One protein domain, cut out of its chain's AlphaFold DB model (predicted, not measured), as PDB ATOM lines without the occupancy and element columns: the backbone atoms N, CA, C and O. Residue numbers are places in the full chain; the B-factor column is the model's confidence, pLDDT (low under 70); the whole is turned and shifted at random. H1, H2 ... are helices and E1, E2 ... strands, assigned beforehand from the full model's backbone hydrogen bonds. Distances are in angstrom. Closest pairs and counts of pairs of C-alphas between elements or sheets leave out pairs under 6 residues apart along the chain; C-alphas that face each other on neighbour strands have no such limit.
ATOM      1  N   LEU A 298     -11.029 138.185  54.324       42.09
ATOM      2  CA  LEU A 298     -11.554 139.463  54.799       42.09
ATOM      3  C   LEU A 298     -10.391 140.407  55.131       42.09
ATOM      4  O   LEU A 298      -9.423 139.976  55.756       42.09
ATOM      5  N   GLU A 299     -10.517 141.682  54.757       48.56
ATOM      6  CA  GLU A 299      -9.558 142.742  55.083       48.56
ATOM      7  C   GLU A 299      -9.990 143.553  56.315       48.56
ATOM      8  O   GLU A 299     -10.980 144.281  56.280       48.56
ATOM      9  N   LEU A 300      -9.199 143.501  57.389       46.47
ATOM     10  CA  LEU A 300      -9.361 144.375  58.562       46.47
ATOM     11  C   LEU A 300      -8.633 145.713  58.376       46.47
ATOM     12  O   LEU A 300      -7.490 145.869  58.824       46.47
ATOM     13  N   ARG A 301      -9.282 146.671  57.709       46.16
ATOM     14  CA  ARG A 301      -8.716 147.999  57.405       46.16
ATOM     15  C   ARG A 301      -8.676 148.908  58.638       46.16
ATOM     16  O   ARG A 301      -9.630 148.978  59.404       46.16
ATOM     17  N   ALA A 302      -7.604 149.682  58.776       45.12
ATOM     18  CA  ALA A 302      -7.604 150.917  59.556       45.12
ATOM     19  C   ALA A 302      -7.160 152.032  58.601       45.12
ATOM     20  O   ALA A 302      -5.984 152.124  58.308       45.12
ATOM     21  N   THR A 303      -8.122 152.761  58.027       40.22
ATOM     22  CA  THR A 303      -8.004 153.943  57.133       40.22
ATOM     23  C   THR A 303      -6.680 154.216  56.372       40.22
ATOM     24  O   THR A 303      -5.595 154.350  56.928       40.22
ATOM     25  N   ASN A 304      -6.794 154.448  55.058       39.25
ATOM     26  CA  ASN A 304      -5.672 154.687  54.136       39.25
ATOM     27  C   ASN A 304      -4.871 155.970  54.455       39.25
ATOM     28  O   ASN A 304      -5.219 157.058  53.998       39.25
ATOM     29  N   SER A 305      -3.762 155.844  55.181       40.16
ATOM     30  CA  SER A 305      -2.726 156.879  55.289       40.16
ATOM     31  C   SER A 305      -1.360 156.204  55.444       40.16
ATOM     32  O   SER A 305      -1.154 155.409  56.360       40.16
ATOM     33  N   LEU A 306      -0.457 156.479  54.501       44.84
ATOM     34  CA  LEU A 306       0.859 155.850  54.365       44.84
ATOM     35  C   LEU A 306       1.961 156.883  54.635       44.84
ATOM     36  O   LEU A 306       2.458 157.486  53.691       44.84
ATOM     37  N   ASP A 307       2.364 157.052  55.897       45.88
ATOM     38  CA  ASP A 307       3.534 157.864  56.277       45.88
ATOM     39  C   ASP A 307       4.438 157.111  57.284       45.88
ATOM     40  O   ASP A 307       4.384 157.325  58.493       45.88
ATOM     41  N   GLY A 308       5.314 156.218  56.807       54.94
ATOM     42  CA  GLY A 308       6.323 155.529  57.639       54.94
ATOM     43  C   GLY A 308       5.784 154.360  58.484       54.94
ATOM     44  O   GLY A 308       4.826 153.708  58.090       54.94
ATOM     45  N   LEU A 309       6.391 154.066  59.649       56.56
ATOM     46  CA  LEU A 309       6.009 152.929  60.521       56.56
ATOM     47  C   LEU A 309       4.532 152.953  60.972       56.56
ATOM     48  O   LEU A 309       3.971 151.898  61.247       56.56
ATOM     49  N   THR A 310       3.860 154.112  60.991       60.19
ATOM     50  CA  THR A 310       2.408 154.215  61.259       60.19
ATOM     51  C   THR A 310       1.545 153.576  60.170       60.19
ATOM     52  O   THR A 310       0.378 153.286  60.427       60.19
ATOM     53  N   ALA A 311       2.108 153.277  58.994       67.31
ATOM     54  CA  ALA A 311       1.456 152.456  57.980       67.31
ATOM     55  C   ALA A 311       1.105 151.061  58.520       67.31
ATOM     56  O   ALA A 311       0.032 150.558  58.209       67.31
ATOM     57  N   ILE A 312       1.937 150.482  59.401       71.62
ATOM     58  CA  ILE A 312       1.707 149.156  60.006       71.62
ATOM     59  C   ILE A 312       0.426 149.155  60.851       71.62
ATOM     60  O   ILE A 312      -0.351 148.203  60.804       71.62
ATOM     61  N   LEU A 313       0.157 150.247  61.576       73.38
ATOM     62  CA  LEU A 313      -1.097 150.423  62.311       73.38
ATOM     63  C   LEU A 313      -2.307 150.461  61.363       73.38
ATOM     64  O   LEU A 313      -3.391 150.006  61.733       73.38
ATOM     65  N   GLY A 314      -2.117 150.973  60.144       68.06
ATOM     66  CA  GLY A 314      -3.120 151.057  59.079       68.06
ATOM     67  C   GLY A 314      -3.292 149.786  58.231       68.06
ATOM     68  O   GLY A 314      -4.345 149.592  57.625       68.06
ATOM     69  N   CYS A 315      -2.300 148.890  58.218       72.38
ATOM     70  CA  CYS A 315      -2.263 147.712  57.343       72.38
ATOM     71  C   CYS A 315      -3.448 146.760  57.551       72.38
ATOM     72  O   CYS A 315      -3.787 146.386  58.676       72.38
ATOM     73  N   SER A 316      -4.053 146.309  56.455       71.88
ATOM     74  CA  SER A 316      -5.107 145.297  56.501       71.88
ATOM     75  C   SER A 316      -4.562 143.937  56.932       71.88
ATOM     76  O   SER A 316      -3.509 143.511  56.464       71.88
ATOM     77  N   LEU A 317      -5.308 143.220  57.776       74.62
ATOM     78  CA  LEU A 317      -5.069 141.792  58.011       74.62
ATOM     79  C   LEU A 317      -5.933 140.970  57.069       74.62
ATOM     80  O   LEU A 317      -7.132 141.220  56.993       74.62
ATOM     81  N   CYS A 318      -5.325 139.985  56.410       70.69
ATOM     82  CA  CYS A 318      -6.026 139.006  55.586       70.69
ATOM     83  C   CYS A 318      -6.428 137.814  56.463       70.69
ATOM     84  O   CYS A 318      -5.594 136.968  56.785       70.69
ATOM     85  N   LEU A 319      -7.695 137.757  56.877       70.75
ATOM     86  CA  LEU A 319      -8.241 136.660  57.690       70.75
ATOM     87  C   LEU A 319      -9.230 135.814  56.883       70.75
ATOM     88  O   LEU A 319      -9.781 136.319  55.909       70.75
ATOM     89  N   PRO A 320      -9.511 134.555  57.267       68.50
ATOM     90  CA  PRO A 320     -10.602 133.793  56.664       68.50
ATOM     91  C   PRO A 320     -11.939 134.543  56.757       68.50
ATOM     92  O   PRO A 320     -12.233 135.178  57.771       68.50
ATOM     93  N   LEU A 321     -12.769 134.446  55.718       63.38
ATOM     94  CA  LEU A 321     -14.074 135.111  55.659       63.38
ATOM     95  C   LEU A 321     -14.965 134.716  56.853       63.38
ATOM     96  O   LEU A 321     -15.058 133.521  57.160       63.38
ATOM     97  N   PRO A 322     -15.700 135.656  57.473       61.38
ATOM     98  CA  PRO A 322     -16.600 135.377  58.596       61.38
ATOM     99  C   PRO A 322     -17.593 134.232  58.359       61.38
ATOM    100  O   PRO A 322     -17.891 133.464  59.273       61.38
ATOM    101  N   SER A 323     -18.050 134.054  57.117       60.78
ATOM    102  CA  SER A 323     -18.932 132.952  56.715       60.78
ATOM    103  C   SER A 323     -18.274 131.571  56.840       60.78
ATOM    104  O   SER A 323     -18.955 130.600  57.163       60.78
ATOM    105  N   SER A 324     -16.954 131.474  56.651       63.12
ATOM    106  CA  SER A 324     -16.172 130.244  56.864       63.12
ATOM    107  C   SER A 324     -15.918 129.946  58.348       63.12
ATOM    108  O   SER A 324     -15.760 128.789  58.732       63.12
ATOM    109  N   LEU A 325     -15.958 130.984  59.189       67.06
ATOM    110  CA  LEU A 325     -15.808 130.916  60.645       67.06
ATOM    111  C   LEU A 325     -17.160 130.768  61.369       67.06
ATOM    112  O   LEU A 325     -17.210 130.747  62.599       67.06
ATOM    113  N   ALA A 326     -18.265 130.648  60.624       68.69
ATOM    114  CA  ALA A 326     -19.593 130.393  61.165       68.69
ATOM    115  C   ALA A 326     -19.664 129.020  61.841       68.69
ATOM    116  O   ALA A 326     -19.260 128.016  61.255       68.69
ATOM    117  N   VAL A 327     -20.274 128.943  63.030       70.25
ATOM    118  CA  VAL A 327     -20.426 127.694  63.807       70.25
ATOM    119  C   VAL A 327     -20.956 126.528  62.964       70.25
ATOM    120  O   VAL A 327     -20.435 125.415  63.039       70.25
ATOM    121  N   LYS A 328     -21.954 126.782  62.107       70.88
ATOM    122  CA  LYS A 328     -22.523 125.763  61.210       70.88
ATOM    123  C   LYS A 328     -21.481 125.205  60.234       70.88
ATOM    124  O   LYS A 328     -21.434 123.995  60.040       70.88
ATOM    125  N   GLN A 329     -20.634 126.062  59.668       71.00
ATOM    126  CA  GLN A 329     -19.574 125.660  58.740       71.00
ATOM    127  C   GLN A 329     -18.397 125.005  59.470       71.00
ATOM    128  O   GLN A 329     -17.914 123.970  59.025       71.00
ATOM    129  N   LEU A 330     -18.005 125.521  60.640       74.50
ATOM    130  CA  LEU A 330     -16.958 124.928  61.478       74.50
ATOM    131  C   LEU A 330     -17.321 123.517  61.948       74.50
ATOM    132  O   LEU A 330     -16.471 122.638  61.968       74.50
ATOM    133  N   SER A 331     -18.586 123.264  62.286       75.56
ATOM    134  CA  SER A 331     -19.030 121.914  62.655       75.56
ATOM    135  C   SER A 331     -18.975 120.911  61.492       75.56
ATOM    136  O   SER A 331     -18.879 119.708  61.728       75.56
ATOM    137  N   ALA A 332     -19.014 121.406  60.249       78.31
ATOM    138  CA  ALA A 332     -19.018 120.608  59.027       78.31
ATOM    139  C   ALA A 332     -17.642 120.531  58.332       78.31
ATOM    140  O   ALA A 332     -17.502 119.796  57.354       78.31
ATOM    141  N   SER A 333     -16.638 121.275  58.807       78.94
ATOM    142  CA  SER A 333     -15.325 121.394  58.167       78.94
ATOM    143  C   SER A 333     -14.313 120.340  58.640       78.94
ATOM    144  O   SER A 333     -14.448 119.715  59.703       78.94
ATOM    145  N   SER A 334     -13.273 120.112  57.830       83.19
ATOM    146  CA  SER A 334     -12.228 119.125  58.133       83.19
ATOM    147  C   SER A 334     -11.409 119.515  59.373       83.19
ATOM    148  O   SER A 334     -11.410 120.667  59.812       83.19
ATOM    149  N   ALA A 335     -10.697 118.554  59.973       82.19
ATOM    150  CA  ALA A 335      -9.810 118.839  61.107       82.19
ATOM    151  C   ALA A 335      -8.726 119.875  60.744       82.19
ATOM    152  O   ALA A 335      -8.468 120.784  61.528       82.19
ATOM    153  N   GLU A 336      -8.175 119.787  59.533       79.62
ATOM    154  CA  GLU A 336      -7.181 120.727  58.999       79.62
ATOM    155  C   GLU A 336      -7.751 122.142  58.841       79.62
ATOM    156  O   GLU A 336      -7.134 123.111  59.272       79.62
ATOM    157  N   GLN A 337      -8.965 122.280  58.298       80.50
ATOM    158  CA  GLN A 337      -9.621 123.584  58.151       80.50
ATOM    159  C   GLN A 337      -9.903 124.236  59.509       80.50
ATOM    160  O   GLN A 337      -9.691 125.436  59.683       80.50
ATOM    161  N   ARG A 338     -10.338 123.445  60.498       83.12
ATOM    162  CA  ARG A 338     -10.546 123.929  61.870       83.12
ATOM    163  C   ARG A 338      -9.239 124.332  62.546       83.12
ATOM    164  O   ARG A 338      -9.215 125.340  63.247       83.12
ATOM    165  N   GLN A 339      -8.162 123.581  62.319       85.69
ATOM    166  CA  GLN A 339      -6.822 123.933  62.790       85.69
ATOM    167  C   GLN A 339      -6.346 125.251  62.175       85.69
ATOM    168  O   GLN A 339      -5.913 126.133  62.913       85.69
ATOM    169  N   MET A 340      -6.496 125.421  60.860       82.38
ATOM    170  CA  MET A 340      -6.141 126.662  60.169       82.38
ATOM    171  C   MET A 340      -6.926 127.861  60.701       82.38
ATOM    172  O   MET A 340      -6.318 128.889  60.978       82.38
ATOM    173  N   ALA A 341      -8.235 127.721  60.927       82.44
ATOM    174  CA  ALA A 341      -9.060 128.778  61.514       82.44
ATOM    175  C   ALA A 341      -8.607 129.169  62.935       82.44
ATOM    176  O   ALA A 341      -8.538 130.354  63.267       82.44
ATOM    177  N   CYS A 342      -8.270 128.181  63.775       86.50
ATOM    178  CA  CYS A 342      -7.743 128.435  65.119       86.50
ATOM    179  C   CYS A 342      -6.402 129.176  65.057       86.50
ATOM    180  O   CYS A 342      -6.232 130.186  65.737       86.50
ATOM    181  N   LEU A 343      -5.462 128.694  64.237       86.12
ATOM    182  CA  LEU A 343      -4.122 129.271  64.115       86.12
ATOM    183  C   LEU A 343      -4.153 130.667  63.485       86.12
ATOM    184  O   LEU A 343      -3.474 131.564  63.979       86.12
ATOM    185  N   SER A 344      -4.977 130.899  62.458       85.62
ATOM    186  CA  SER A 344      -5.096 132.221  61.833       85.62
ATOM    187  C   SER A 344      -5.600 133.269  62.825       85.62
ATOM    188  O   SER A 344      -5.033 134.355  62.912       85.62
ATOM    189  N   LEU A 345      -6.626 132.937  63.620       86.19
ATOM    190  CA  LEU A 345      -7.142 133.840  64.653       86.19
ATOM    191  C   LEU A 345      -6.151 134.003  65.809       86.19
ATOM    192  O   LEU A 345      -5.974 135.113  66.303       86.19
ATOM    193  N   TRP A 346      -5.459 132.930  66.205       89.06
ATOM    194  CA  TRP A 346      -4.401 132.977  67.216       89.06
ATOM    195  C   TRP A 346      -3.287 133.957  66.835       89.06
ATOM    196  O   TRP A 346      -2.910 134.817  67.633       89.06
ATOM    197  N   HIS A 347      -2.774 133.867  65.606       87.44
ATOM    198  CA  HIS A 347      -1.741 134.778  65.115       87.44
ATOM    199  C   HIS A 347      -2.269 136.208  64.949       87.44
ATOM    200  O   HIS A 347      -1.574 137.145  65.331       87.44
ATOM    201  N   ALA A 348      -3.509 136.387  64.482       87.81
ATOM    202  CA  ALA A 348      -4.126 137.705  64.342       87.81
ATOM    203  C   ALA A 348      -4.312 138.428  65.687       87.81
ATOM    204  O   ALA A 348      -3.993 139.610  65.801       87.81
ATOM    205  N   VAL A 349      -4.775 137.715  66.722       89.94
ATOM    206  CA  VAL A 349      -4.907 138.250  68.088       89.94
ATOM    207  C   VAL A 349      -3.543 138.670  68.636       89.94
ATOM    208  O   VAL A 349      -3.407 139.776  69.153       89.94
ATOM    209  N   ASN A 350      -2.521 137.819  68.496       89.81
ATOM    210  CA  ASN A 350      -1.168 138.138  68.962       89.81
ATOM    211  C   ASN A 350      -0.552 139.321  68.205       89.81
ATOM    212  O   ASN A 350       0.060 140.184  68.827       89.81
ATOM    213  N   TRP A 351      -0.767 139.400  66.891       88.81
ATOM    214  CA  TRP A 351      -0.334 140.540  66.091       88.81
ATOM    215  C   TRP A 351      -0.999 141.841  66.544       88.81
ATOM    216  O   TRP A 351      -0.310 142.828  66.772       88.81
ATOM    217  N   LEU A 352      -2.325 141.853  66.743       88.12
ATOM    218  CA  LEU A 352      -3.015 143.052  67.227       88.12
ATOM    219  C   LEU A 352      -2.570 143.460  68.635       88.12
ATOM    220  O   LEU A 352      -2.461 144.655  68.896       88.12
ATOM    221  N   ARG A 353      -2.276 142.500  69.520       89.69
ATOM    222  CA  ARG A 353      -1.681 142.785  70.836       89.69
ATOM    223  C   ARG A 353      -0.333 143.499  70.689       89.69
ATOM    224  O   ARG A 353      -0.146 144.532  71.324       89.69
ATOM    225  N   GLU A 354       0.550 143.028  69.807       86.62
ATOM    226  CA  GLU A 354       1.845 143.683  69.559       86.62
ATOM    227  C   GLU A 354       1.720 145.042  68.863       86.62
ATOM    228  O   GLU A 354       2.435 145.979  69.207       86.62
ATOM    229  N   VAL A 355       0.767 145.204  67.942       86.19
ATOM    230  CA  VAL A 355       0.466 146.513  67.343       86.19
ATOM    231  C   VAL A 355       0.009 147.492  68.425       86.19
ATOM    232  O   VAL A 355       0.535 148.599  68.516       86.19
ATOM    233  N   VAL A 356      -0.921 147.097  69.299       87.62
ATOM    234  CA  VAL A 356      -1.345 147.955  70.415       87.62
ATOM    235  C   VAL A 356      -0.158 148.271  71.332       87.62
ATOM    236  O   VAL A 356       0.024 149.436  71.684       87.62
ATOM    237  N   ASN A 357       0.691 147.293  71.661       86.38
ATOM    238  CA  ASN A 357       1.893 147.504  72.475       86.38
ATOM    239  C   ASN A 357       2.849 148.530  71.850       86.38
ATOM    240  O   ASN A 357       3.252 149.482  72.519       86.38
ATOM    241  N   ALA A 358       3.181 148.358  70.569       79.88
ATOM    242  CA  ALA A 358       4.159 149.178  69.861       79.88
ATOM    243  C   ALA A 358       3.747 150.655  69.782       79.88
ATOM    244  O   ALA A 358       4.583 151.545  69.942       79.88
ATOM    245  N   PHE A 359       2.457 150.920  69.565       80.62
ATOM    246  CA  PHE A 359       1.940 152.274  69.364       80.62
ATOM    247  C   PHE A 359       1.373 152.924  70.638       80.62
ATOM    248  O   PHE A 359       1.097 154.119  70.620       80.62
ATOM    249  N   SER A 360       1.245 152.189  71.750       78.81
ATOM    250  CA  SER A 360       0.833 152.767  73.043       78.81
ATOM    251  C   SER A 360       1.985 153.418  73.823       78.81
ATOM    252  O   SER A 360       1.743 154.183  74.756       78.81
ATOM    253  N   CYS A 361       3.242 153.135  73.476       68.94
ATOM    254  CA  CYS A 361       4.419 153.668  74.171       68.94
ATOM    255  C   CYS A 361       4.693 155.153  73.843       68.94
ATOM    256  O   CYS A 361       4.655 155.563  72.683       68.94
ATOM    257  N   ASP A 362       5.075 155.945  74.855       56.72
ATOM    258  CA  ASP A 362       5.376 157.391  74.745       56.72
ATOM    259  C   ASP A 362       6.603 157.732  73.875       56.72
ATOM    260  O   ASP A 362       6.816 158.886  73.498       56.72
ATOM    261  N   ASN A 363       7.400 156.726  73.504       49.06
ATOM    262  CA  ASN A 363       8.691 156.881  72.823       49.06
ATOM    263  C   ASN A 363       8.604 157.452  71.395       49.06
ATOM    264  O   ASN A 363       9.632 157.710  70.774       49.06
ATOM    265  N   THR A 364       7.404 157.648  70.847       50.06
ATOM    266  CA  THR A 364       7.224 158.177  69.488       50.06
ATOM    267  C   THR A 364       7.182 159.704  69.429       50.06
ATOM    268  O   THR A 364       7.231 160.255  68.330       50.06
ATOM    269  N   GLY A 365       7.056 160.405  70.568       49.91
ATOM    270  CA  GLY A 365       6.793 161.853  70.588       49.91
ATOM    271  C   GLY A 365       5.456 162.243  69.932       49.91
ATOM    272  O   GLY A 365       5.219 163.420  69.681       49.91
ATOM    273  N   ARG A 366       4.598 161.252  69.638       53.22
ATOM    274  CA  ARG A 366       3.279 161.365  68.982       53.22
ATOM    275  C   ARG A 366       2.135 161.015  69.939       53.22
ATOM    276  O   ARG A 366       1.025 160.734  69.510       53.22
ATOM    277  N   ALA A 367       2.432 161.018  71.236       51.78
ATOM    278  CA  ALA A 367       1.565 160.621  72.340       51.78
ATOM    279  C   ALA A 367       0.260 161.441  72.453       51.78
ATOM    280  O   ALA A 367      -0.589 161.082  73.253       51.78
ATOM    281  N   GLU A 368       0.101 162.515  71.681       60.31
ATOM    282  CA  GLU A 368      -1.084 163.384  71.674       60.31
ATOM    283  C   GLU A 368      -1.685 163.528  70.262       60.31
ATOM    284  O   GLU A 368      -2.425 164.471  69.999       60.31
ATOM    285  N   ASP A 369      -1.329 162.643  69.322       73.81
ATOM    286  CA  ASP A 369      -1.905 162.647  67.974       73.81
ATOM    287  C   ASP A 369      -3.301 161.986  67.996       73.81
ATOM    288  O   ASP A 369      -3.392 160.756  68.115       73.81
ATOM    289  N   PRO A 370      -4.400 162.757  67.876       74.31
ATOM    290  CA  PRO A 370      -5.757 162.224  67.997       74.31
ATOM    291  C   PRO A 370      -6.086 161.203  66.899       74.31
ATOM    292  O   PRO A 370      -6.845 160.260  67.138       74.31
ATOM    293  N   ASP A 371      -5.481 161.334  65.713       75.75
ATOM    294  CA  ASP A 371      -5.694 160.399  64.605       75.75
ATOM    295  C   ASP A 371      -5.031 159.042  64.897       75.75
ATOM    296  O   ASP A 371      -5.551 157.984  64.525       75.75
ATOM    297  N   LEU A 372      -3.881 159.054  65.583       78.56
ATOM    298  CA  LEU A 372      -3.202 157.847  66.053       78.56
ATOM    299  C   LEU A 372      -4.018 157.159  67.154       78.56
ATOM    300  O   LEU A 372      -4.235 155.946  67.091       78.56
ATOM    301  N   GLU A 373      -4.502 157.926  68.132       79.94
ATOM    302  CA  GLU A 373      -5.315 157.418  69.241       79.94
ATOM    303  C   GLU A 373      -6.619 156.781  68.749       79.94
ATOM    304  O   GLU A 373      -6.962 155.672  69.167       79.94
ATOM    305  N   GLN A 374      -7.306 157.408  67.789       78.69
ATOM    306  CA  GLN A 374      -8.523 156.849  67.200       78.69
ATOM    307  C   GLN A 374      -8.254 155.516  66.479       78.69
ATOM    308  O   GLN A 374      -9.014 154.555  66.634       78.69
ATOM    309  N   LYS A 375      -7.146 155.420  65.729       79.94
ATOM    310  CA  LYS A 375      -6.726 154.166  65.077       79.94
ATOM    311  C   LYS A 375      -6.387 153.079  66.101       79.94
ATOM    312  O   LYS A 375      -6.719 151.914  65.876       79.94
ATOM    313  N   LEU A 376      -5.768 153.437  67.227       85.31
ATOM    314  CA  LEU A 376      -5.462 152.495  68.308       85.31
ATOM    315  C   LEU A 376      -6.718 151.978  69.003       85.31
ATOM    316  O   LEU A 376      -6.831 150.773  69.227       85.31
ATOM    317  N   VAL A 377      -7.686 152.856  69.279       84.12
ATOM    318  CA  VAL A 377      -8.995 152.464  69.821       84.12
ATOM    319  C   VAL A 377      -9.692 151.481  68.879       84.12
ATOM    320  O   VAL A 377     -10.176 150.444  69.333       84.12
ATOM    321  N   LEU A 378      -9.669 151.738  67.568       80.94
ATOM    322  CA  LEU A 378     -10.236 150.823  66.574       80.94
ATOM    323  C   LEU A 378      -9.516 149.461  66.561       80.94
ATOM    324  O   LEU A 378     -10.155 148.412  66.531       80.94
ATOM    325  N   ARG A 379      -8.180 149.435  66.644       85.88
ATOM    326  CA  ARG A 379      -7.423 148.173  66.749       85.88
ATOM    327  C   ARG A 379      -7.712 147.419  68.044       85.88
ATOM    328  O   ARG A 379      -7.786 146.192  68.014       85.88
ATOM    329  N   LEU A 380      -7.935 148.126  69.149       87.25
ATOM    330  CA  LEU A 380      -8.344 147.526  70.415       87.25
ATOM    331  C   LEU A 380      -9.764 146.936  70.332       87.25
ATOM    332  O   LEU A 380     -10.012 145.861  70.874       87.25
ATOM    333  N   GLN A 381     -10.678 147.572  69.595       83.44
ATOM    334  CA  GLN A 381     -11.995 146.998  69.286       83.44
ATOM    335  C   GLN A 381     -11.873 145.729  68.439       83.44
ATOM    336  O   GLN A 381     -12.459 144.706  68.795       83.44
ATOM    337  N   HIS A 382     -11.066 145.757  67.373       84.06
ATOM    338  CA  HIS A 382     -10.782 144.565  66.570       84.06
ATOM    339  C   HIS A 382     -10.188 143.438  67.426       84.06
ATOM    340  O   HIS A 382     -10.591 142.287  67.289       84.06
ATOM    341  N   LEU A 383      -9.284 143.758  68.356       87.81
ATOM    342  CA  LEU A 383      -8.724 142.784  69.292       87.81
ATOM    343  C   LEU A 383      -9.811 142.146  70.172       87.81
ATOM    344  O   LEU A 383      -9.845 140.921  70.299       87.81
ATOM    345  N   CYS A 384     -10.739 142.942  70.715       85.44
ATOM    346  CA  CYS A 384     -11.873 142.427  71.493       85.44
ATOM    347  C   CYS A 384     -12.750 141.475  70.661       85.44
ATOM    348  O   CYS A 384     -13.125 140.400  71.131       85.44
ATOM    349  N   GLN A 385     -13.047 141.848  69.412       80.94
ATOM    350  CA  GLN A 385     -13.848 141.035  68.491       80.94
ATOM    351  C   GLN A 385     -13.144 139.721  68.126       80.94
ATOM    352  O   GLN A 385     -13.763 138.657  68.164       80.94
ATOM    353  N   LEU A 386     -11.847 139.775  67.808       84.50
ATOM    354  CA  LEU A 386     -11.066 138.591  67.448       84.50
ATOM    355  C   LEU A 386     -10.871 137.640  68.632       84.50
ATOM    356  O   LEU A 386     -10.912 136.431  68.426       84.50
ATOM    357  N   GLU A 387     -10.710 138.138  69.863       86.88
ATOM    358  CA  GLU A 387     -10.657 137.269  71.049       86.88
ATOM    359  C   GLU A 387     -11.995 136.582  71.330       86.88
ATOM    360  O   GLU A 387     -12.016 135.384  71.627       86.88
ATOM    361  N   ALA A 388     -13.111 137.306  71.195       80.69
ATOM    362  CA  ALA A 388     -14.440 136.715  71.323       80.69
ATOM    363  C   ALA A 388     -14.654 135.616  70.268       80.69
ATOM    364  O   ALA A 388     -15.073 134.505  70.600       80.69
ATOM    365  N   LEU A 389     -14.279 135.889  69.013       80.44
ATOM    366  CA  LEU A 389     -14.357 134.918  67.925       80.44
ATOM    367  C   LEU A 389     -13.427 133.720  68.157       80.44
ATOM    368  O   LEU A 389     -13.845 132.577  67.987       80.44
ATOM    369  N   LEU A 390     -12.191 133.951  68.605       86.00
ATOM    370  CA  LEU A 390     -11.242 132.890  68.939       86.00
ATOM    371  C   LEU A 390     -11.807 131.969  70.027       86.00
ATOM    372  O   LEU A 390     -11.713 130.751  69.889       86.00
ATOM    373  N   ASN A 391     -12.449 132.511  71.066       85.38
ATOM    374  CA  ASN A 391     -13.082 131.696  72.105       85.38
ATOM    375  C   ASN A 391     -14.176 130.770  71.535       85.38
ATOM    376  O   ASN A 391     -14.252 129.593  71.894       85.38
ATOM    377  N   VAL A 392     -14.980 131.267  70.589       80.50
ATOM    378  CA  VAL A 392     -15.985 130.452  69.887       80.50
ATOM    379  C   VAL A 392     -15.313 129.363  69.046       80.50
ATOM    380  O   VAL A 392     -15.680 128.192  69.148       80.50
ATOM    381  N   VAL A 393     -14.301 129.714  68.249       82.88
ATOM    382  CA  VAL A 393     -13.623 128.777  67.337       82.88
ATOM    383  C   VAL A 393     -12.860 127.687  68.100       82.88
ATOM    384  O   VAL A 393     -12.897 126.522  67.701       82.88
ATOM    385  N   LEU A 394     -12.259 128.013  69.250       86.19
ATOM    386  CA  LEU A 394     -11.557 127.051  70.109       86.19
ATOM    387  C   LEU A 394     -12.467 125.923  70.616       86.19
ATOM    388  O   LEU A 394     -11.988 124.816  70.863       86.19
ATOM    389  N   ASN A 395     -13.782 126.139  70.724       84.69
ATOM    390  CA  ASN A 395     -14.731 125.071  71.065       84.69
ATOM    391  C   ASN A 395     -14.793 123.958  70.004       84.69
ATOM    392  O   ASN A 395     -15.123 122.822  70.338       84.69
ATOM    393  N   TYR A 396     -14.367 124.237  68.770       84.44
ATOM    394  CA  TYR A 396     -14.337 123.284  67.657       84.44
ATOM    395  C   TYR A 396     -12.927 122.784  67.319       84.44
ATOM    396  O   TYR A 396     -12.780 121.978  66.396       84.44
ATOM    397  N   ALA A 397     -11.905 123.224  68.061       83.94
ATOM    398  CA  ALA A 397     -10.513 122.857  67.825       83.94
ATOM    399  C   ALA A 397     -10.313 121.326  67.767       83.94
ATOM    400  O   ALA A 397     -10.870 120.603  68.605       83.94
ATOM    401  N   PRO A 398      -9.520 120.812  66.808       83.69
ATOM    402  CA  PRO A 398      -9.175 119.397  66.768       83.69
ATOM    403  C   PRO A 398      -8.304 119.018  67.973       83.69
ATOM    404  O   PRO A 398      -7.569 119.844  68.510       83.69
ATOM    405  N   ALA A 399      -8.356 117.750  68.388       78.81
ATOM    406  CA  ALA A 399      -7.581 117.257  69.534       78.81
ATOM    407  C   ALA A 399      -6.056 117.323  69.318       78.81
ATOM    408  O   ALA A 399      -5.301 117.318  70.283       78.81
ATOM    409  N   THR A 400      -5.616 117.394  68.063       78.19
ATOM    410  CA  THR A 400      -4.213 117.513  67.645       78.19
ATOM    411  C   THR A 400      -3.720 118.959  67.575       78.19
ATOM    412  O   THR A 400      -2.588 119.182  67.159       78.19
ATOM    413  N   LEU A 401      -4.552 119.957  67.910       82.19
ATOM    414  CA  LEU A 401      -4.155 121.359  67.815       82.19
ATOM    415  C   LEU A 401      -3.053 121.684  68.829       82.19
ATOM    416  O   LEU A 401      -3.265 121.623  70.042       82.19
ATOM    417  N   GLU A 402      -1.920 122.124  68.297       81.50
ATOM    418  CA  GLU A 402      -0.814 122.702  69.045       81.50
ATOM    419  C   GLU A 402      -0.729 124.202  68.761       81.50
ATOM    420  O   GLU A 402      -0.555 124.627  67.618       81.50
ATOM    421  N   LEU A 403      -0.880 125.018  69.806       82.06
ATOM    422  CA  LEU A 403      -0.792 126.471  69.703       82.06
ATOM    423  C   LEU A 403       0.643 126.939  69.985       82.06
ATOM    424  O   LEU A 403       1.193 126.571  71.028       82.06
ATOM    425  N   PRO A 404       1.247 127.769  69.117       78.50
ATOM    426  CA  PRO A 404       2.564 128.345  69.370       78.50
ATOM    427  C   PRO A 404       2.566 129.226  70.622       78.50
ATOM    428  O   PRO A 404       1.649 130.025  70.823       78.50
ATOM    429  N   THR A 405       3.611 129.117  71.442       72.88
ATOM    430  CA  THR A 405       3.790 129.931  72.654       72.88
ATOM    431  C   THR A 405       4.959 130.905  72.515       72.88
ATOM    432  O   THR A 405       5.902 130.665  71.761       72.88
ATOM    433  N   CYS A 406       4.953 131.961  73.332       62.09
ATOM    434  CA  CYS A 406       6.029 132.958  73.406       62.09
ATOM    435  C   CYS A 406       7.376 132.405  73.924       62.09
ATOM    436  O   CYS A 406       8.352 133.135  73.989       62.09
ATOM    437  N   GLN A 407       7.450 131.134  74.340       61.56
ATOM    438  CA  GLN A 407       8.691 130.504  74.816       61.56
ATOM    439  C   GLN A 407       9.304 129.539  73.792       61.56
ATOM    440  O   GLN A 407      10.162 128.728  74.146       61.56
ATOM    441  N   GLY A 408       8.823 129.567  72.546       57.22
ATOM    442  CA  GLY A 408       9.261 128.657  71.490       57.22
ATOM    443  C   GLY A 408       8.760 127.214  71.648       57.22
ATOM    444  O   GLY A 408       9.211 126.332  70.920       57.22
ATOM    445  N   THR A 409       7.834 126.961  72.581       63.91
ATOM    446  CA  THR A 409       7.157 125.667  72.789       63.91
ATOM    447  C   THR A 409       5.717 125.700  72.267       63.91
ATOM    448  O   THR A 409       5.232 126.760  71.864       63.91
ATOM    449  N   THR A 410       5.016 124.564  72.292       66.69
ATOM    450  CA  THR A 410       3.600 124.461  71.918       66.69
ATOM    451  C   THR A 410       2.700 124.159  73.118       66.69
ATOM    452  O   THR A 410       3.126 123.581  74.122       66.69
TER     453      THR A 410
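Overview. This is residues 298 to 410 of the 1024 residues of an uncharacterized protein of Coccomyxa subellipsoidea (strain C-169) (UniProt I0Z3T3). A long helical hairpin, H3 and H4 side by side, makes the core and the longest axis, and a small ribbon of two strands, E1 and E2, lies along one side of it with E2 next to H3. The short helix H1 sits beside the hairpin towards the end where residues 361 to 366 stick out; H2 is at the other end, and after H4 the tail with E3 folds back beside H3. The printed part has 113 residues, in the order E1 H1 E2 H2 H3 H4 E3, with E1 and E2 antiparallel, and is mostly helix. It is only just loose, close to compact, with a radius of gyration of the C-alphas of 16.0 A and spans of 48 by 32 by 20 A.

Along the chain. E1, residues 298 to 300, begins at C-alpha 298 (-11.554, 139.463, 54.799). H1 is residues 310 to 314, E2 residues 317 to 320 and H2 residues 327 to 332. H3, residues 335 to 360, measures 37.5 A, and H4, residues 370 to 394, measures 35.7 A. E3, residues 402 to 404, ends at C-alpha 404 (2.564, 128.345, 69.370).

Arrangement. H3 and H4 form a hairpin and touch, closest at the C-alphas of Leu 345 and Leu 390, 6.0 A, at a shallow tilt of 26 degrees, opposite ways. The closest C-alphas of E2 and H3, Leu 319 and Ser 344, are 6.8 A apart. In the antiparallel pair E1 and E2, N 298 and O 319 are within hydrogen-bond range at 2.7 A. H1 only just touches H3, with 3 pairs of C-alphas within 8 A, closest Leu 313 and Val 355 at 6.6 A. H2 and H3 are close but not clearly touching, with the C-alphas of Leu 330 and Arg 338 6.5 A apart. E3 pairs with no named strand. Every O i to N i+4 pair is within hydrogen-bond range in H1, H3 and H4; in H2, 1 of 2 is.

Size, cuts and confidence. The C-alphas farthest apart, Ala 332 and Gly 365, are 50.0 A apart. The printed part has no cut, and no link is long. Mean pLDDT of the printed part is 73.5; it is under 70 in 35 residues, among them 298 to 311 and 361 to 368.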